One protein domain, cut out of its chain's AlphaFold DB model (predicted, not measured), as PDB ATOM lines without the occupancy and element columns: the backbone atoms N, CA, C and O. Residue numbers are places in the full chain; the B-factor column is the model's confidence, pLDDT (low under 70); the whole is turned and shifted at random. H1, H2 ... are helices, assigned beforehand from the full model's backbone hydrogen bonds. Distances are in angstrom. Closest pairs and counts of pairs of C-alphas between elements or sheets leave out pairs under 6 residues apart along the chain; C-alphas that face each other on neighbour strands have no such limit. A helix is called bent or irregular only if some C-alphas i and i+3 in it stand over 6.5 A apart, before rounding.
ATOM      1  N   ASN A  31      13.283  27.939   5.211       90.25
ATOM      2  CA  ASN A  31      12.583  26.682   4.965       90.25
ATOM      3  C   ASN A  31      11.167  26.708   5.573       90.25
ATOM      4  O   ASN A  31      10.877  27.519   6.451       90.25
ATOM      5  N   GLY A  32      10.304  25.799   5.127       91.00
ATOM      6  CA  GLY A  32       8.970  25.625   5.683       91.00
ATOM      7  C   GLY A  32       8.964  24.935   7.047       91.00
ATOM      8  O   GLY A  32       9.790  24.062   7.322       91.00
ATOM      9  N   ASN A  33       7.988  25.281   7.891       90.50
ATOM     10  CA  ASN A  33       7.821  24.679   9.215       90.50
ATOM     11  C   ASN A  33       6.765  23.561   9.223       90.50
ATOM     12  O   ASN A  33       5.601  23.808   8.894       90.50
ATOM     13  N   PRO A  34       7.110  22.332   9.649       86.69
ATOM     14  CA  PRO A  34       6.132  21.262   9.827       86.69
ATOM     15  C   PRO A  34       5.053  21.619  10.869       86.69
ATOM     16  O   PRO A  34       5.355  22.311  11.844       86.69
ATOM     17  N   PRO A  35       3.819  21.097  10.737       83.19
ATOM     18  CA  PRO A  35       3.374  20.119   9.738       83.19
ATOM     19  C   PRO A  35       2.895  20.720   8.403       83.19
ATOM     20  O   PRO A  35       2.671  19.960   7.471       83.19
ATOM     21  N   GLY A  36       2.723  22.044   8.302       85.56
ATOM     22  CA  GLY A  36       2.185  22.706   7.101       85.56
ATOM     23  C   GLY A  36       3.231  23.101   6.056       85.56
ATOM     24  O   GLY A  36       2.869  23.499   4.956       85.56
ATOM     25  N   GLU A  37       4.515  23.021   6.409       93.44
ATOM     26  CA  GLU A  37       5.648  23.462   5.584       93.44
ATOM     27  C   GLU A  37       5.557  24.936   5.149       93.44
ATOM     28  O   GLU A  37       6.238  25.350   4.213       93.44
ATOM     29  N   CYS A  38       4.762  25.750   5.851       95.06
ATOM     30  CA  CYS A  38       4.653  27.181   5.600       95.06
ATOM     31  C   CYS A  38       5.952  27.900   5.964       95.06
ATOM     32  O   CYS A  38       6.539  27.659   7.024       95.06
ATOM     33  N   VAL A  39       6.368  28.820   5.099       92.44
ATOM     34  CA  VAL A  39       7.415  29.797   5.396       92.44
ATOM     35  C   VAL A  39       6.879  30.778   6.443       92.44
ATOM     36  O   VAL A  39       5.809  31.354   6.265       92.44
ATOM     37  N   ASP A  40       7.615  30.987   7.534       90.19
ATOM     38  CA  ASP A  40       7.238  31.893   8.635       90.19
ATOM     39  C   ASP A  40       8.155  33.126   8.754       90.19
ATOM     40  O   ASP A  40       8.033  33.907   9.698       90.19
ATOM     41  N   THR A  41       9.061  33.318   7.790       84.94
ATOM     42  CA  THR A  41      10.087  34.376   7.728       84.94
ATOM     43  C   THR A  41       9.998  35.178   6.427       84.94
ATOM     44  O   THR A  41       9.408  34.704   5.459       84.94
ATOM     45  N   SER A  42      10.625  36.366   6.374       84.50
ATOM     46  CA  SER A  42      10.606  37.329   5.245       84.50
ATOM     47  C   SER A  42       9.234  37.972   4.950       84.50
ATOM     48  O   SER A  42       8.259  37.666   5.639       84.50
ATOM     49  N   PRO A  43       9.105  38.855   3.939       90.44
ATOM     50  CA  PRO A  43       7.816  39.408   3.520       90.44
ATOM     51  C   PRO A  43       6.867  38.354   2.930       90.44
ATOM     52  O   PRO A  43       5.685  38.623   2.755       90.44
ATOM     53  N   PHE A  44       7.367  37.148   2.637       92.19
ATOM     54  CA  PHE A  44       6.597  36.058   2.032       92.19
ATOM     55  C   PHE A  44       6.073  35.028   3.039       92.19
ATOM     56  O   PHE A  44       5.688  33.919   2.659       92.19
ATOM     57  N   ARG A  45       6.084  35.371   4.331       91.62
ATOM     58  CA  ARG A  45       5.601  34.489   5.392       91.62
ATOM     59  C   ARG A  45       4.090  34.293   5.357       91.62
ATOM     60  O   ARG A  45       3.341  35.129   4.848       91.62
ATOM     61  N   GLU A  46       3.650  33.212   5.988       92.88
ATOM     62  CA  GLU A  46       2.242  32.962   6.274       92.88
ATOM     63  C   GLU A  46       1.586  34.165   6.975       92.88
ATOM     64  O   GLU A  46       2.120  34.713   7.939       92.88
ATOM     65  N   GLY A  47       0.419  34.572   6.473       91.94
ATOM     66  CA  GLY A  47      -0.339  35.727   6.961       91.94
ATOM     67  C   GLY A  47      -0.071  37.026   6.197       91.94
ATOM     68  O   GLY A  47      -0.989  37.826   6.061       91.94
ATOM     69  N   GLU A  48       1.126  37.194   5.628       93.62
ATOM     70  CA  GLU A  48       1.508  38.389   4.853       93.62
ATOM     71  C   GLU A  48       1.472  38.133   3.342       93.62
ATOM     72  O   GLU A  48       1.070  38.988   2.555       93.62
ATOM     73  N   PHE A  49       1.839  36.920   2.930       93.31
ATOM     74  CA  PHE A  49       1.768  36.477   1.545       93.31
ATOM     75  C   PHE A  49       0.823  35.289   1.412       93.31
ATOM     76  O   PHE A  49       0.780  34.391   2.255       93.31
ATOM     77  N   SER A  50       0.037  35.291   0.340       94.00
ATOM     78  CA  SER A  50      -0.929  34.239   0.052       94.00
ATOM     79  C   SER A  50      -0.845  33.830  -1.404       94.00
ATOM     80  O   SER A  50      -0.807  34.672  -2.302       94.00
ATOM     81  N   LEU A  51      -0.868  32.522  -1.628       93.81
ATOM     82  CA  LEU A  51      -0.907  31.966  -2.968       93.81
ATOM     83  C   LEU A  51      -2.243  32.272  -3.638       93.81
ATOM     84  O   LEU A  51      -3.300  32.340  -3.001       93.81
ATOM     85  N   SER A  52      -2.196  32.418  -4.961       90.94
ATOM     86  CA  SER A  52      -3.408  32.485  -5.769       90.94
ATOM     87  C   SER A  52      -4.259  31.228  -5.551       90.94
ATOM     88  O   SER A  52      -3.741  30.140  -5.285       90.94
ATOM     89  N   ARG A  53      -5.585  31.341  -5.706       91.56
ATOM     90  CA  ARG A  53      -6.472  30.166  -5.607       91.56
ATOM     91  C   ARG A  53      -6.120  29.089  -6.633       91.56
ATOM     92  O   ARG A  53      -6.236  27.909  -6.328       91.56
ATOM     93  N   SER A  54      -5.668  29.494  -7.821       90.69
ATOM     94  CA  SER A  54      -5.185  28.586  -8.866       90.69
ATOM     95  C   SER A  54      -3.945  27.796  -8.449       90.69
ATOM     96  O   SER A  54      -3.776  26.684  -8.926       90.69
ATOM     97  N   ALA A  55      -3.132  28.324  -7.528       90.44
ATOM     98  CA  ALA A  55      -1.979  27.631  -6.953       90.44
ATOM     99  C   ALA A  55      -2.317  26.820  -5.674       90.44
ATOM    100  O   ALA A  55      -1.445  26.390  -4.918       90.44
ATOM    101  N   GLY A  56      -3.608  26.623  -5.387       88.81
ATOM    102  CA  GLY A  56      -4.101  25.927  -4.192       88.81
ATOM    103  C   GLY A  56      -4.411  26.836  -2.998       88.81
ATOM    104  O   GLY A  56      -5.020  26.371  -2.036       88.81
ATOM    105  N   GLY A  57      -4.080  28.130  -3.071       91.62
ATOM    106  CA  GLY A  57      -4.255  29.071  -1.964       91.62
ATOM    107  C   GLY A  57      -3.370  28.759  -0.751       91.62
ATOM    108  O   GLY A  57      -2.528  27.866  -0.780       91.62
ATOM    109  N   GLY A  58      -3.562  29.510   0.334       94.44
ATOM    110  CA  GLY A  58      -2.791  29.331   1.566       94.44
ATOM    111  C   GLY A  58      -1.418  30.006   1.529       94.44
ATOM    112  O   GLY A  58      -1.220  30.995   0.822       94.44
ATOM    113  N   CYS A  59      -0.497  29.498   2.344       95.44
ATOM    114  CA  CYS A  59       0.841  30.048   2.549       95.44
ATOM    115  C   CYS A  59       1.836  29.593   1.464       95.44
ATOM    116  O   CYS A  59       1.636  28.578   0.797       95.44
ATOM    117  N   LEU A  60       2.962  30.299   1.338       96.19
ATOM    118  CA  LEU A  60       4.124  29.794   0.606       96.19
ATOM    119  C   LEU A  60       4.724  28.592   1.349       96.19
ATOM    120  O   LEU A  60       5.122  28.726   2.507       96.19
ATOM    121  N   THR A  61       4.823  27.440   0.683       95.88
ATOM    122  CA  THR A  61       5.395  26.215   1.267       95.88
ATOM    123  C   THR A  61       6.775  25.889   0.710       95.88
ATOM    124  O   THR A  61       6.975  26.005  -0.503       95.88
ATOM    125  N   ARG A  62       7.689  25.394   1.556       94.88
ATOM    126  CA  ARG A  62       9.039  24.936   1.169       94.88
ATOM    127  C   ARG A  62       9.481  23.713   1.962       94.88
ATOM    128  O   ARG A  62       9.115  23.559   3.122       94.88
ATOM    129  N   ASN A  63      10.339  22.897   1.356       93.31
ATOM    130  CA  ASN A  63      10.976  21.770   2.032       93.31
ATOM    131  C   ASN A  63      12.372  21.534   1.451       93.31
ATOM    132  O   ASN A  63      12.574  20.686   0.579       93.31
ATOM    133  N   PHE A  64      13.334  22.327   1.926       91.31
ATOM    134  CA  PHE A  64      14.695  22.311   1.410       91.31
ATOM    135  C   PHE A  64      15.360  20.938   1.579       91.31
ATOM    136  O   PHE A  64      15.583  20.475   2.700       91.31
ATOM    137  N   LYS A  65      15.741  20.327   0.451       88.31
ATOM    138  CA  LYS A  65      16.533  19.082   0.382       88.31
ATOM    139  C   LYS A  65      18.032  19.340   0.233       88.31
ATOM    140  O   LYS A  65      18.835  18.454   0.503       88.31
ATOM    141  N   CYS A  66      18.403  20.567  -0.138       78.94
ATOM    142  CA  CYS A  66      19.780  21.064  -0.146       78.94
ATOM    143  C   CYS A  66      20.733  20.410  -1.155       78.94
ATOM    144  O   CYS A  66      21.944  20.393  -0.927       78.94
ATOM    145  N   TYR A  67      20.207  19.928  -2.278       84.94
ATOM    146  CA  TYR A  67      21.006  19.480  -3.411       84.94
ATOM    147  C   TYR A  67      20.984  20.553  -4.503       84.94
ATOM    148  O   TYR A  67      19.944  20.859  -5.063       84.94
ATOM    149  N   PHE A  68      22.115  21.200  -4.771       88.25
ATOM    150  CA  PHE A  68      22.161  22.269  -5.767       88.25
ATOM    151  C   PHE A  68      23.395  22.119  -6.652       88.25
ATOM    152  O   PHE A  68      24.479  21.823  -6.126       88.25
ATOM    153  N   PRO A  69      23.266  22.358  -7.971       90.69
ATOM    154  CA  PRO A  69      24.429  22.493  -8.827       90.69
ATOM    155  C   PRO A  69      25.299  23.650  -8.329       90.69
ATOM    156  O   PRO A  69      24.827  24.635  -7.758       90.69
ATOM    157  N   ASN A  70      26.604  23.510  -8.519       87.44
ATOM    158  CA  ASN A  70      27.599  24.482  -8.074       87.44
ATOM    159  C   ASN A  70      28.389  25.033  -9.271       87.44
ATOM    160  O   ASN A  70      28.182  24.623 -10.411       87.44
ATOM    161  N   ALA A  71      29.334  25.934  -9.006       87.75
ATOM    162  CA  ALA A  71      30.132  26.571 -10.053       87.75
ATOM    163  C   ALA A  71      30.912  25.576 -10.940       87.75
ATOM    164  O   ALA A  71      31.129  25.859 -12.115       87.75
ATOM    165  N   VAL A  72      31.289  24.399 -10.420       87.94
ATOM    166  CA  VAL A  72      31.934  23.349 -11.229       87.94
ATOM    167  C   VAL A  72      30.951  22.778 -12.248       87.94
ATOM    168  O   VAL A  72      31.311  22.662 -13.412       87.94
ATOM    169  N   HIS A  73      29.705  22.501 -11.845       91.56
ATOM    170  CA  HIS A  73      28.665  22.042 -12.772       91.56
ATOM    171  C   HIS A  73      28.425  23.068 -13.883       91.56
ATOM    172  O   HIS A  73      28.381  22.692 -15.050       91.56
ATOM    173  N   VAL A  74      28.326  24.358 -13.535       92.06
ATOM    174  CA  VAL A  74      28.166  25.436 -14.529       92.06
ATOM    175  C   VAL A  74      29.354  25.454 -15.489       92.06
ATOM    176  O   VAL A  74      29.168  25.464 -16.700       92.06
ATOM    177  N   ARG A  75      30.591  25.394 -14.977       89.12
ATOM    178  CA  ARG A  75      31.784  25.373 -15.832       89.12
ATOM    179  C   ARG A  75      31.771  24.187 -16.793       89.12
ATOM    180  O   ARG A  75      32.060  24.387 -17.966       89.12
ATOM    181  N   THR A  76      31.464  22.989 -16.299       90.12
ATOM    182  CA  THR A  76      31.401  21.766 -17.111       90.12
ATOM    183  C   THR A  76      30.322  21.853 -18.182       90.12
ATOM    184  O   THR A  76      30.574  21.470 -19.316       90.12
ATOM    185  N   LEU A  77      29.150  22.407 -17.870       91.69
ATOM    186  CA  LEU A  77      28.109  22.621 -18.876       91.69
ATOM    187  C   LEU A  77      28.602  23.529 -20.007       91.69
ATOM    188  O   LEU A  77      28.310  23.322 -21.176       91.69
ATOM    189  N   LEU A  78      29.388  24.544 -19.668       90.75
ATOM    190  CA  LEU A  78      29.850  25.520 -20.641       90.75
ATOM    191  C   LEU A  78      31.040  25.025 -21.498       90.75
ATOM    192  O   LEU A  78      31.523  25.774 -22.350       90.75
ATOM    193  N   THR A  79      31.560  23.803 -21.316       86.56
ATOM    194  CA  THR A  79      32.681  23.283 -22.127       86.56
ATOM    195  C   THR A  79      32.216  22.567 -23.398       86.56
ATOM    196  O   THR A  79      32.007  21.362 -23.357       86.56
ATOM    197  N   ASN A  80      32.146  23.285 -24.527       73.62
ATOM    198  CA  ASN A  80      32.012  22.749 -25.898       73.62
ATOM    199  C   ASN A  80      31.014  21.582 -26.065       73.62
ATOM    200  O   ASN A  80      31.337  20.592 -26.721       73.62
ATOM    201  N   ILE A  81      29.824  21.706 -25.480       84.88
ATOM    202  CA  ILE A  81      28.705  20.784 -25.705       84.88
ATOM    203  C   ILE A  81      27.769  21.331 -26.784       84.88
ATOM    204  O   ILE A  81      27.680  22.552 -26.961       84.88
ATOM    205  N   ASP A  82      27.072  20.439 -27.485       89.31
ATOM    206  CA  ASP A  82      26.042  20.830 -28.450       89.31
ATOM    207  C   ASP A  82      24.727  21.247 -27.763       89.31
ATOM    208  O   ASP A  82      24.581  21.151 -26.542       89.31
ATOM    209  N   LEU A  83      23.765  21.747 -28.550       89.31
ATOM    210  CA  LEU A  83      22.475  22.201 -28.025       89.31
ATOM    211  C   LEU A  83      21.707  21.087 -27.299       89.31
ATOM    212  O   LEU A  83      21.102  21.352 -26.268       89.31
ATOM    213  N   ILE A  84      21.723  19.853 -27.809       90.88
ATOM    214  CA  ILE A  84      20.916  18.754 -27.258       90.88
ATOM    215  C   ILE A  84      21.428  18.399 -25.859       90.88
ATOM    216  O   ILE A  84      20.650  18.240 -24.914       90.88
ATOM    217  N   GLU A  85      22.749  18.300 -25.713       92.19
ATOM    218  CA  GLU A  85      23.394  18.069 -24.422       92.19
ATOM    219  C   GLU A  85      23.202  19.252 -23.466       92.19
ATOM    220  O   GLU A  85      22.975  19.048 -22.265       92.19
ATOM    221  N   PHE A  86      23.255  20.481 -23.990       93.50
ATOM    222  CA  PHE A  86      23.004  21.692 -23.220       93.50
ATOM    223  C   PHE A  86      21.579  21.724 -22.663       93.50
ATOM    224  O   PHE A  86      21.412  21.830 -21.448       93.50
ATOM    225  N   GLU A  87      20.563  21.562 -23.510       93.31
ATOM    226  CA  GLU A  87      19.150  21.585 -23.117       93.31
ATOM    227  C   GLU A  87      18.818  20.491 -22.106       93.31
ATOM    228  O   GLU A  87      18.215  20.772 -21.073       93.31
ATOM    229  N   SER A  88      19.273  19.260 -22.360       95.19
ATOM    230  CA  SER A  88      19.087  18.132 -21.440       95.19
ATOM    231  C   SER A  88      19.670  18.427 -20.055       95.19
ATOM    232  O   SER A  88      19.057  18.145 -19.021       95.19
ATOM    233  N   SER A  89      20.850  19.051 -20.015       95.31
ATOM    234  CA  SER A  89      21.509  19.393 -18.756       95.31
ATOM    235  C   SER A  89      20.843  20.579 -18.054       95.31
ATOM    236  O   SER A  89      20.712  20.556 -16.828       95.31
ATOM    237  N   ILE A  90      20.407  21.598 -18.804       96.00
ATOM    238  CA  ILE A  90      19.632  22.725 -18.274       96.00
ATOM    239  C   ILE A  90      18.330  22.225 -17.656       96.00
ATOM    240  O   ILE A  90      18.081  22.528 -16.490       96.00
ATOM    241  N   ASP A  91      17.547  21.426 -18.383       96.31
ATOM    242  CA  ASP A  91      16.256  20.917 -17.915       96.31
ATOM    243  C   ASP A  91      16.422  20.014 -16.686       96.31
ATOM    244  O   ASP A  91      15.799  20.237 -15.648       96.31
ATOM    245  N   GLY A  92      17.317  19.026 -16.746       95.62
ATOM    246  CA  GLY A  92      17.514  18.086 -15.646       95.62
ATOM    247  C   GLY A  92      18.177  18.718 -14.421       95.62
ATOM    248  O   GLY A  92      17.610  18.732 -13.329       95.62
ATOM    249  N   ILE A  93      19.400  19.223 -14.586       94.12
ATOM    250  CA  ILE A  93      20.301  19.543 -13.467       94.12
ATOM    251  C   ILE A  93      20.084  20.962 -12.952       94.12
ATOM    252  O   ILE A  93      20.117  21.199 -11.743       94.12
ATOM    253  N   PHE A  94      19.918  21.928 -13.852       96.00
ATOM    254  CA  PHE A  94      19.851  23.330 -13.449       96.00
ATOM    255  C   PHE A  94      18.433  23.779 -13.150       96.00
ATOM    256  O   PHE A  94      18.273  24.572 -12.236       96.00
ATOM    257  N   HIS A  95      17.431  23.247 -13.845       97.25
ATOM    258  CA  HIS A  95      16.021  23.561 -13.654       97.25
ATOM    259  C   HIS A  95      15.357  22.583 -12.669       97.25
ATOM    260  O   HIS A  95      15.128  22.930 -11.507       97.25
ATOM    261  N   ASN A  96      15.115  21.334 -13.079       96.38
ATOM    262  CA  ASN A  96      14.295  20.389 -12.315       96.38
ATOM    263  C   ASN A  96      14.880  20.070 -10.928       96.38
ATOM    264  O   ASN A  96      14.152  20.086  -9.932       96.38
ATOM    265  N   GLU A  97      16.187  19.821 -10.816       95.06
ATOM    266  CA  GLU A  97      16.817  19.542  -9.516       95.06
ATOM    267  C   GLU A  97      16.761  20.735  -8.551       95.06
ATOM    268  O   GLU A  97      16.572  20.540  -7.347       95.06
ATOM    269  N   VAL A  98      16.861  21.974  -9.044       95.25
ATOM    270  CA  VAL A  98      16.767  23.175  -8.196       95.25
ATOM    271  C   VAL A  98      15.337  23.368  -7.695       95.25
ATOM    272  O   VAL A  98      15.136  23.533  -6.486       95.25
ATOM    273  N   HIS A  99      14.344  23.247  -8.581       97.44
ATOM    274  CA  HIS A  99      12.923  23.211  -8.227       97.44
ATOM    275  C   HIS A  99      12.637  22.163  -7.136       97.44
ATOM    276  O   HIS A  99      12.088  22.467  -6.068       97.44
ATOM    277  N   ASN A 100      13.103  20.931  -7.355       95.88
ATOM    278  CA  ASN A 100      12.908  19.805  -6.443       95.88
ATOM    279  C   ASN A 100      13.646  19.946  -5.113       95.88
ATOM    280  O   ASN A 100      13.197  19.380  -4.106       95.88
ATOM    281  N   SER A 101      14.764  20.670  -5.106       94.31
ATOM    282  CA  SER A 101      15.592  20.888  -3.924       94.31
ATOM    283  C   SER A 101      15.116  22.033  -3.053       94.31
ATOM    284  O   SER A 101      15.382  22.005  -1.849       94.31
ATOM    285  N   ILE A 102      14.374  22.988  -3.616       94.75
ATOM    286  CA  ILE A 102      13.588  23.953  -2.840       94.75
ATOM    287  C   ILE A 102      12.349  23.267  -2.240       94.75
ATOM    288  O   ILE A 102      12.025  23.472  -1.066       94.75
ATOM    289  N   GLY A 103      11.690  22.401  -3.015       94.81
ATOM    290  CA  GLY A 103      10.513  21.665  -2.558       94.81
ATOM    291  C   GLY A 103       9.275  22.555  -2.402       94.81
ATOM    292  O   GLY A 103       9.248  23.704  -2.843       94.81
ATOM    293  N   GLY A 104       8.228  22.022  -1.765       95.19
ATOM    294  CA  GLY A 104       6.973  22.748  -1.554       95.19
ATOM    295  C   GLY A 104       6.369  23.261  -2.866       95.19
ATOM    296  O   GLY A 104       6.148  22.481  -3.790       95.19
ATOM    297  N   LEU A 105       6.124  24.572  -2.956       96.50
ATOM    298  CA  LEU A 105       5.534  25.190  -4.148       96.50
ATOM    299  C   LEU A 105       6.464  25.123  -5.366       96.50
ATOM    300  O   LEU A 105       5.995  24.902  -6.476       96.50
ATOM    301  N   MET A 106       7.779  25.246  -5.165       96.69
ATOM    302  CA  MET A 106       8.745  25.190  -6.266       96.69
ATOM    303  C   MET A 106       8.851  23.800  -6.901       96.69
ATOM    304  O   MET A 106       9.289  23.709  -8.035       96.69
ATOM    305  N   ALA A 107       8.416  22.724  -6.244       96.75
ATOM    306  CA  ALA A 107       8.414  21.377  -6.832       96.75
ATOM    307  C   ALA A 107       7.101  21.023  -7.562       96.75
ATOM    308  O   ALA A 107       6.851  19.856  -7.863       96.75
ATOM    309  N   ARG A 108       6.225  22.004  -7.793       95.19
ATOM    310  CA  ARG A 108       4.908  21.823  -8.415       95.19
ATOM    311  C   ARG A 108       4.816  22.596  -9.732       95.19
ATOM    312  O   ARG A 108       5.603  23.495  -9.998       95.19
ATOM    313  N   MET A 109       3.792  22.288 -10.529       93.12
ATOM    314  CA  MET A 109       3.527  22.966 -11.811       93.12
ATOM    315  C   MET A 109       3.206  24.463 -11.668       93.12
ATOM    316  O   MET A 109       3.312  25.217 -12.626       93.12
ATOM    317  N   ASP A 110       2.799  24.899 -10.478       95.06
ATOM    318  CA  ASP A 110       2.458  26.278 -10.128       95.06
ATOM    319  C   ASP A 110       3.610  27.033  -9.441       95.06
ATOM    320  O   ASP A 110       3.383  28.076  -8.819       95.06
ATOM    321  N   ALA A 111       4.851  26.551  -9.599       96.75
ATOM    322  CA  ALA A 111       6.070  27.142  -9.042       96.75
ATOM    323  C   ALA A 111       6.232  28.638  -9.347       96.75
ATOM    324  O   ALA A 111       6.760  29.367  -8.514       96.75
ATOM    325  N   ALA A 112       5.702  29.121 -10.476       95.75
ATOM    326  CA  ALA A 112       5.688  30.541 -10.837       95.75
ATOM    327  C   ALA A 112       4.986  31.452  -9.809       95.75
ATOM    328  O   ALA A 112       5.178  32.665  -9.830       95.75
ATOM    329  N   SER A 113       4.188  30.889  -8.895       95.81
ATOM    330  CA  SER A 113       3.597  31.632  -7.773       95.81
ATOM    331  C   SER A 113       4.576  31.866  -6.611       95.81
ATOM    332  O   SER A 113       4.247  32.616  -5.692       95.81
ATOM    333  N   ALA A 114       5.755  31.237  -6.616       95.31
ATOM    334  CA  ALA A 114       6.807  31.464  -5.634       95.31
ATOM    335  C   ALA A 114       7.682  32.665  -6.044       95.31
ATOM    336  O   ALA A 114       8.076  32.771  -7.208       95.31
ATOM    337  N   PRO A 115       8.051  33.560  -5.113       93.88
ATOM    338  CA  PRO A 115       8.845  34.747  -5.436       93.88
ATOM    339  C   PRO A 115      10.264  34.413  -5.933       93.88
ATOM    340  O   PRO A 115      10.836  35.169  -6.716       93.88
ATOM    341  N   GLU A 116      10.827  33.275  -5.521       94.19
ATOM    342  CA  GLU A 116      12.134  32.794  -5.973       94.19
ATOM    343  C   GLU A 116      12.139  32.171  -7.383       94.19
ATOM    344  O   GLU A 116      13.215  31.911  -7.920       94.19
ATOM    345  N   PHE A 117      10.976  31.962  -8.011       96.88
ATOM    346  CA  PHE A 117      10.883  31.395  -9.361       96.88
ATOM    347  C   PHE A 117      11.587  32.269 -10.406       96.88
ATOM    348  O   PHE A 117      12.394  31.787 -11.196       96.88
ATOM    349  N   ILE A 118      11.323  33.576 -10.379       96.00
ATOM    350  CA  ILE A 118      11.891  34.532 -11.335       96.00
ATOM    351  C   ILE A 118      13.422  34.609 -11.249       96.00
ATOM    352  O   ILE A 118      14.064  34.442 -12.282       96.00
ATOM    353  N   PRO A 119      14.060  34.823 -10.080       95.31
ATOM    354  CA  PRO A 119      15.521  34.831 -10.013       95.31
ATOM    355  C   PRO A 119      16.141  33.463 -10.327       95.31
ATOM    356  O   PRO A 119      17.251  33.420 -10.851       95.31
ATOM    357  N   HIS A 120      15.440  32.356 -10.057       96.12
ATOM    358  CA  HIS A 120      15.883  31.033 -10.490       96.12
ATOM    359  C   HIS A 120      15.950  30.933 -12.024       96.12
ATOM    360  O   HIS A 120      17.014  30.628 -12.567       96.12
ATOM    361  N   HIS A 121      14.861  31.266 -12.719       97.81
ATOM    362  CA  HIS A 121      14.825  31.268 -14.184       97.81
ATOM    363  C   HIS A 121      15.730  32.338 -14.802       97.81
ATOM    364  O   HIS A 121      16.314  32.101 -15.852       97.81
ATOM    365  N   GLY A 122      15.941  33.471 -14.128       96.94
ATOM    366  CA  GLY A 122      16.925  34.467 -14.549       96.94
ATOM    367  C   GLY A 122      18.362  33.936 -14.509       96.94
ATOM    368  O   GLY A 122      19.180  34.316 -15.340       96.94
ATOM    369  N   PHE A 123      18.685  33.028 -13.583       95.94
ATOM    370  CA  PHE A 123      19.990  32.367 -13.585       95.94
ATOM    371  C   PHE A 123      20.106  31.311 -14.693       95.94
ATOM    372  O   PHE A 123      21.178  31.173 -15.275       95.94
ATOM    373  N   ILE A 124      19.018  30.606 -15.026       97.12
ATOM    374  CA  ILE A 124      18.973  29.713 -16.197       97.12
ATOM    375  C   ILE A 124      19.218  30.513 -17.486       97.12
ATOM    376  O   ILE A 124      20.060  30.120 -18.290       97.12
ATOM    377  N   ASP A 125      18.559  31.664 -17.639       96.81
ATOM    378  CA  ASP A 125      18.740  32.567 -18.783       96.81
ATOM    379  C   ASP A 125      20.174  33.117 -18.872       96.81
ATOM    380  O   ASP A 125      20.779  33.153 -19.943       96.81
ATOM    381  N   LYS A 126      20.804  33.425 -17.729       95.62
ATOM    382  CA  LYS A 126      22.239  33.742 -17.705       95.62
ATOM    383  C   LYS A 126      23.090  32.592 -18.251       95.62
ATOM    384  O   LYS A 126      24.000  32.844 -19.035       95.62
ATOM    385  N   ILE A 127      22.844  31.352 -17.825       95.00
ATOM    386  CA  ILE A 127      23.629  30.196 -18.290       95.00
ATOM    387  C   ILE A 127      23.448  29.998 -19.801       95.00
ATOM    388  O   ILE A 127      24.434  29.735 -20.490       95.00
ATOM    389  N   TRP A 128      22.229  30.174 -20.319       94.06
ATOM    390  CA  TRP A 128      21.966  30.237 -21.759       94.06
ATOM    391  C   TRP A 128      22.849  31.299 -22.415       94.06
ATOM    392  O   TRP A 128      23.602  30.982 -23.337       94.06
ATOM    393  N   SER A 129      22.799  32.540 -21.926       93.19
ATOM    394  CA  SER A 129      23.586  33.654 -22.469       93.19
ATOM    395  C   SER A 129      25.092  33.356 -22.467       93.19
ATOM    396  O   SER A 129      25.798  33.625 -23.441       93.19
ATOM    397  N   ASP A 130      25.600  32.758 -21.388       92.75
ATOM    398  CA  ASP A 130      27.007  32.379 -21.256       92.75
ATOM    399  C   ASP A 130      27.400  31.263 -22.243       92.75
ATOM    400  O   ASP A 130      28.521  31.269 -22.760       92.75
ATOM    401  N   TRP A 131      26.508  30.302 -22.508       92.56
ATOM    402  CA  TRP A 131      26.730  29.219 -23.475       92.56
ATOM    403  C   TRP A 131      26.731  29.733 -24.916       92.56
ATOM    404  O   TRP A 131      27.607  29.372 -25.706       92.56
ATOM    405  N   GLN A 132      25.807  30.636 -25.231       90.81
ATOM    406  CA  GLN A 132      25.725  31.361 -26.495       90.81
ATOM    407  C   GLN A 132      27.040  32.089 -26.820       90.81
ATOM    408  O   GLN A 132      27.678  31.815 -27.845       90.81
ATOM    409  N   LYS A 133      27.541  32.906 -25.879       89.56
ATOM    410  CA  LYS A 133      28.794  33.681 -26.007       89.56
ATOM    411  C   LYS A 133      30.044  32.844 -26.310       89.56
ATOM    412  O   LYS A 133      31.072  33.404 -26.686       89.56
ATOM    413  N   ARG A 134      29.983  31.514 -26.185       87.81
ATOM    414  CA  ARG A 134      31.070  30.589 -26.557       87.81
ATOM    415  C   ARG A 134      31.086  30.203 -28.038       87.81
ATOM    416  O   ARG A 134      31.836  29.309 -28.417       87.81
ATOM    417  N   GLY A 135      30.314  30.897 -28.870       84.12
ATOM    418  CA  GLY A 135      30.248  30.654 -30.312       84.12
ATOM    419  C   GLY A 135      29.091  29.749 -30.728       84.12
ATOM    420  O   GLY A 135      29.077  29.281 -31.860       84.12
ATOM    421  N   ASN A 136      28.120  29.534 -29.834       78.50
ATOM    422  CA  ASN A 136      26.875  28.819 -30.123       78.50
ATOM    423  C   ASN A 136      25.722  29.780 -30.473       78.50
ATOM    424  O   ASN A 136      24.552  29.405 -30.419       78.50
ATOM    425  N   ASN A 137      26.044  31.040 -30.779       67.50
ATOM    426  CA  ASN A 137      25.055  32.057 -31.107       67.50
ATOM    427  C   ASN A 137      24.271  31.692 -32.373       67.50
ATOM    428  O   ASN A 137      24.845  31.320 -33.393       67.50
ATOM    429  N   GLU A 138      22.956  31.903 -32.292       61.81
ATOM    430  CA  GLU A 138      22.060  32.168 -33.428       61.81
ATOM    431  C   GLU A 138      21.866  31.058 -34.472       61.81
ATOM    432  O   GLU A 138      21.132  31.268 -35.434       61.81
ATOM    433  N   LEU A 148       5.439  32.145 -29.784       94.25
ATOM    434  CA  LEU A 148       5.549  31.669 -28.412       94.25
ATOM    435  C   LEU A 148       4.203  31.843 -27.687       94.25
ATOM    436  O   LEU A 148       3.688  32.970 -27.624       94.25
ATOM    437  N   PRO A 149       3.633  30.767 -27.106       95.31
ATOM    438  CA  PRO A 149       2.343  30.821 -26.432       95.31
ATOM    439  C   PRO A 149       2.263  31.940 -25.389       95.31
ATOM    440  O   PRO A 149       3.153  32.106 -24.559       95.31
ATOM    441  N   GLY A 150       1.169  32.705 -25.417       93.44
ATOM    442  CA  GLY A 150       0.956  33.827 -24.493       93.44
ATOM    443  C   GLY A 150       1.716  35.109 -24.851       93.44
ATOM    444  O   GLY A 150       1.666  36.069 -24.085       93.44
ATOM    445  N   THR A 151       2.383  35.154 -26.007       94.38
ATOM    446  CA  THR A 151       3.104  36.332 -26.506       94.38
ATOM    447  C   THR A 151       2.740  36.625 -27.970       94.38
ATOM    448  O   THR A 151       1.916  35.928 -28.559       94.38
ATOM    449  N   ASN A 152       3.356  37.660 -28.552       95.12
ATOM    450  CA  ASN A 152       3.309  37.946 -29.991       95.12
ATOM    451  C   ASN A 152       4.681  37.757 -30.665       95.12
ATOM    452  O   ASN A 152       4.884  38.266 -31.763       95.12
ATOM    453  N   TYR A 153       5.621  37.093 -29.988       94.75
ATOM    454  CA  TYR A 153       7.010  36.978 -30.426       94.75
ATOM    455  C   TYR A 153       7.331  35.568 -30.900       94.75
ATOM    456  O   TYR A 153       6.793  34.577 -30.402       94.75
ATOM    457  N   LEU A 154       8.243  35.487 -31.853       94.25
ATOM    458  CA  LEU A 154       8.810  34.251 -32.362       94.25
ATOM    459  C   LEU A 154      10.056  33.889 -31.543       94.25
ATOM    460  O   LEU A 154      10.744  34.792 -31.060       94.25
ATOM    461  N   PRO A 155      10.409  32.598 -31.412       92.06
ATOM    462  CA  PRO A 155      11.596  32.183 -30.662       92.06
ATOM    463  C   PRO A 155      12.867  32.912 -31.100       92.06
ATOM    464  O   PRO A 155      13.621  33.385 -30.256       92.06
ATOM    465  N   ARG A 156      13.055  33.088 -32.417       91.88
ATOM    466  CA  ARG A 156      14.203  33.807 -32.992       91.88
ATOM    467  C   ARG A 156      14.343  35.257 -32.520       91.88
ATOM    468  O   ARG A 156      15.454  35.763 -32.461       91.88
ATOM    469  N   GLU A 157      13.238  35.913 -32.167       92.75
ATOM    470  CA  GLU A 157      13.248  37.291 -31.661       92.75
ATOM    471  C   GLU A 157      13.729  37.369 -30.206       92.75
ATOM    472  O   GLU A 157      14.045  38.448 -29.725       92.75
ATOM    473  N   MET A 158      13.807  36.233 -29.507       92.06
ATOM    474  CA  MET A 158      14.206  36.147 -28.101       92.06
ATOM    475  C   MET A 158      15.612  35.557 -27.913       92.06
ATOM    476  O   MET A 158      16.030  35.346 -26.779       92.06
ATOM    477  N   LEU A 159      16.338  35.263 -29.000       91.19
ATOM    478  CA  LEU A 159      17.660  34.624 -28.933       91.19
ATOM    479  C   LEU A 159      18.789  35.596 -28.594       91.19
ATOM    480  O   LEU A 159      19.801  35.162 -28.047       91.19
ATOM    481  N   ASP A 160      18.644  36.871 -28.949       91.62
ATOM    482  CA  ASP A 160      19.656  37.896 -28.715       91.62
ATOM    483  C   ASP A 160      19.227  38.811 -27.565       91.62
ATOM    484  O   ASP A 160      18.428  39.735 -27.736       91.62
ATOM    485  N   LEU A 161      19.781  38.549 -26.378       92.62
ATOM    486  CA  LEU A 161      19.494  39.327 -25.174       92.62
ATOM    487  C   LEU A 161      19.937  40.794 -25.279       92.62
ATOM    488  O   LEU A 161      19.413  41.638 -24.548       92.62
ATOM    489  N   GLU A 162      20.875  41.125 -26.171       92.75
ATOM    490  CA  GLU A 162      21.309  42.509 -26.377       92.75
ATOM    491  C   GLU A 162      20.323  43.302 -27.251       92.75
ATOM    492  O   GLU A 162      20.299  44.533 -27.166       92.75
ATOM    493  N   HIS A 163      19.467  42.613 -28.018       93.56
ATOM    494  CA  HIS A 163      18.536  43.204 -28.983       93.56
ATOM    495  C   HIS A 163      17.117  42.616 -28.891       93.56
ATOM    496  O   HIS A 163      16.491  42.300 -29.905       93.56
ATOM    497  N   LEU A 164      16.569  42.514 -27.677       94.62
ATOM    498  CA  LEU A 164      15.211  42.013 -27.473       94.62
ATOM    499  C   LEU A 164      14.135  42.998 -27.979       94.62
ATOM    500  O   LEU A 164      14.343  44.225 -28.001       94.62
ATOM    501  N   PRO A 165      12.934  42.497 -28.332       95.56
ATOM    502  CA  PRO A 165      11.821  43.326 -28.766       95.56
ATOM    503  C   PRO A 165      11.491  44.455 -27.786       95.56
ATOM    504  O   PRO A 165      11.590  44.320 -26.567       95.56
ATOM    505  N   GLY A 166      11.071  45.598 -28.333       94.44
ATOM    506  CA  GLY A 166      10.806  46.801 -27.542       94.44
ATOM    507  C   GLY A 166      12.061  47.597 -27.163       94.44
ATOM    508  O   GLY A 166      11.959  48.515 -26.352       94.44
ATOM    509  N   GLY A 167      13.220  47.281 -27.755       94.31
ATOM    510  CA  GLY A 167      14.487  47.964 -27.468       94.31
ATOM    511  C   GLY A 167      15.063  47.586 -26.104       94.31
ATOM    512  O   GLY A 167      15.736  48.399 -25.471       94.31
ATOM    513  N   ILE A 168      14.741  46.382 -25.630       95.94
ATOM    514  CA  ILE A 168      15.200  45.866 -24.346       95.94
ATOM    515  C   ILE A 168      16.589  45.258 -24.547       95.94
ATOM    516  O   ILE A 168      16.816  44.494 -25.477       95.94
ATOM    517  N   CYS A 169      17.508  45.589 -23.644       95.94
ATOM    518  CA  CYS A 169      18.854  45.033 -23.605       95.94
ATOM    519  C   CYS A 169      19.085  44.444 -22.213       95.94
ATOM    520  O   CYS A 169      18.955  45.150 -21.207       95.94
ATOM    521  N   VAL A 170      19.395  43.152 -22.157       94.19
ATOM    522  CA  VAL A 170      19.654  42.409 -20.923       94.19
ATOM    523  C   VAL A 170      21.096  41.929 -20.934       94.19
ATOM    524  O   VAL A 170      21.521  41.179 -21.808       94.19
ATOM    525  N   VAL A 171      21.850  42.341 -19.918       93.19
ATOM    526  CA  VAL A 171      23.221  41.886 -19.692       93.19
ATOM    527  C   VAL A 171      23.328  41.370 -18.269       93.19
ATOM    528  O   VAL A 171      22.997  42.071 -17.311       93.19
ATOM    529  N   TYR A 172      23.814  40.143 -18.130       94.06
ATOM    530  CA  TYR A 172      24.082  39.539 -16.834       94.06
ATOM    531  C   TYR A 172      25.509  39.825 -16.375       94.06
ATOM    532  O   TYR A 172      26.468  39.605 -17.112       94.06
ATOM    533  N   GLU A 173      25.650  40.264 -15.124       91.00
ATOM    534  CA  GLU A 173      26.951  40.330 -14.462       91.00
ATOM    535  C   GLU A 173      27.413  38.935 -14.029       91.00
ATOM    536  O   GLU A 173      26.621  38.095 -13.590       91.00
ATOM    537  N   ASP A 174      28.721  38.704 -14.095       86.81
ATOM    538  CA  ASP A 174      29.312  37.479 -13.572       86.81
ATOM    539  C   ASP A 174      29.433  37.480 -12.042       86.81
ATOM    540  O   ASP A 174      29.628  38.535 -11.423       86.81
ATOM    541  N   PRO A 175      29.365  36.297 -11.399       82.25
ATOM    542  CA  PRO A 175      29.515  36.190  -9.956       82.25
ATOM    543  C   PRO A 175      30.878  36.700  -9.476       82.25
ATOM    544  O   PRO A 175      31.925  36.197  -9.876       82.25
ATOM    545  N   LYS A 176      30.871  37.617  -8.503       81.06
ATOM    546  CA  LYS A 176      32.077  38.111  -7.812       81.06
ATOM    547  C   LYS A 176      32.532  37.121  -6.731       81.06
ATOM    548  O   LYS A 176      32.548  37.446  -5.545       81.06
ATOM    549  N   SER A 177      32.827  35.880  -7.118       78.31
ATOM    550  CA  SER A 177      33.269  34.809  -6.215       78.31
ATOM    551  C   SER A 177      34.662  34.334  -6.596       78.31
ATOM    552  O   SER A 177      34.905  34.052  -7.763       78.31
ATOM    553  N   VAL A 178      35.549  34.163  -5.608       76.50
ATOM    554  CA  VAL A 178      36.908  33.623  -5.822       76.50
ATOM    555  C   VAL A 178      36.854  32.282  -6.551       76.50
ATOM    556  O   VAL A 178      37.620  32.057  -7.475       76.50
ATOM    557  N   VAL A 179      35.885  31.430  -6.205       76.62
ATOM    558  CA  VAL A 179      35.708  30.137  -6.881       76.62
ATOM    559  C   VAL A 179      35.292  30.313  -8.334       76.62
ATOM    560  O   VAL A 179      35.721  29.540  -9.174       76.62
ATOM    561  N   PHE A 180      34.465  31.309  -8.652       73.88
ATOM    562  CA  PHE A 180      34.110  31.564 -10.046       73.88
ATOM    563  C   PHE A 180      35.320  32.092 -10.823       73.88
ATOM    564  O   PHE A 180      35.618  31.568 -11.886       73.88
ATOM    565  N   GLU A 181      36.064  33.046 -10.261       78.06
ATOM    566  CA  GLU A 181      37.273  33.608 -10.877       78.06
ATOM    567  C   GLU A 181      38.373  32.556 -11.103       78.06
ATOM    568  O   GLU A 181      38.956  32.509 -12.177       78.06
ATOM    569  N   GLU A 182      38.603  31.635 -10.161       77.69
ATOM    570  CA  GLU A 182      39.544  30.510 -10.335       77.69
ATOM    571  C   GLU A 182      39.098  29.501 -11.409       77.69
ATOM    572  O   GLU A 182      39.895  28.710 -11.922       77.69
ATOM    573  N   LEU A 183      37.806  29.495 -11.737       72.19
ATOM    574  CA  LEU A 183      37.227  28.663 -12.783       72.19
ATOM    575  C   LEU A 183      37.196  29.368 -14.151       72.19
ATOM    576  O   LEU A 183      36.951  28.691 -15.156       72.19
ATOM    577  N   ARG A 184      37.469  30.681 -14.212       67.88
ATOM    578  CA  ARG A 184      37.656  31.429 -15.463       67.88
ATOM    579  C   ARG A 184      39.042  31.094 -16.025       67.88
ATOM    580  O   ARG A 184      40.030  31.116 -15.297       67.88
TER     581      ARG A 184
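Overview. This is residues 31 to 138 and 148 to 184 of the 185 residues of the protein "Uncharacterized protein LOC113685926, partial" of Paramuricea clavata (UniProt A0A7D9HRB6). Two long helices, H2 and H4, run side by side in opposite ways as a small core, with short helices and long loops round them. H1 and H6 pair up on one side, H5 lies on the other side, and much of the unnamed stretch 31 to 70 folds up beyond the H3 end. The printed part has 145 residues with six named helices, H1 to H6 in order, and no named strand; the class is all helix, with under half of the residues, 61, in named elements. It is only just compact, close to loose, with a radius of gyration of the C-alphas of 17.5 A and spans of 49 by 40 by 27 A.

Arrangement. H1, residues 71 to 77, touches H6, residues 178 to 183, closest at the C-alphas of Ala 71 and Phe 180, 6.4 A. H2, residues 83 to 102, touches H4, residues 117 to 136, with residues 90 to 95 alone, at a shallow tilt of 21 degrees, opposite ways; the closest C-alphas, of Phe 94 and Ile 124, are 7.0 A apart. H3, residues 104 to 107, and H2 touch only at the corner, closest at the C-alphas of Asn 100 and Ala 107, 4.8 A. H5, residues 155 to 158, is apart from the other helices. Every O i to N i+4 pair is within hydrogen-bond range in H1 and H6, 12 of 16 in H2 and 14 of 16 in H4; H3 and H5 are too short for such a pair.

Along the chain. H1 begins at C-alpha 71 (30.132, 26.571, -10.053). H2 is 26.8 A long and H4 26.3 A; H4 is only just irregular, with C-alphas 133 and 136 6.7 A apart. H6 ends at C-alpha 183 (37.227, 28.663, -12.783).

Size, cuts and confidence. The C-alphas farthest apart, of Pro 35 and Gly 135, are 49.4 A apart. Residues 139 to 147 are not printed, a gap of 17.3 A between C-alphas 138 and 148. The link H5 to H6 is long. Residues 137, 138 and 184 have pLDDT under 70.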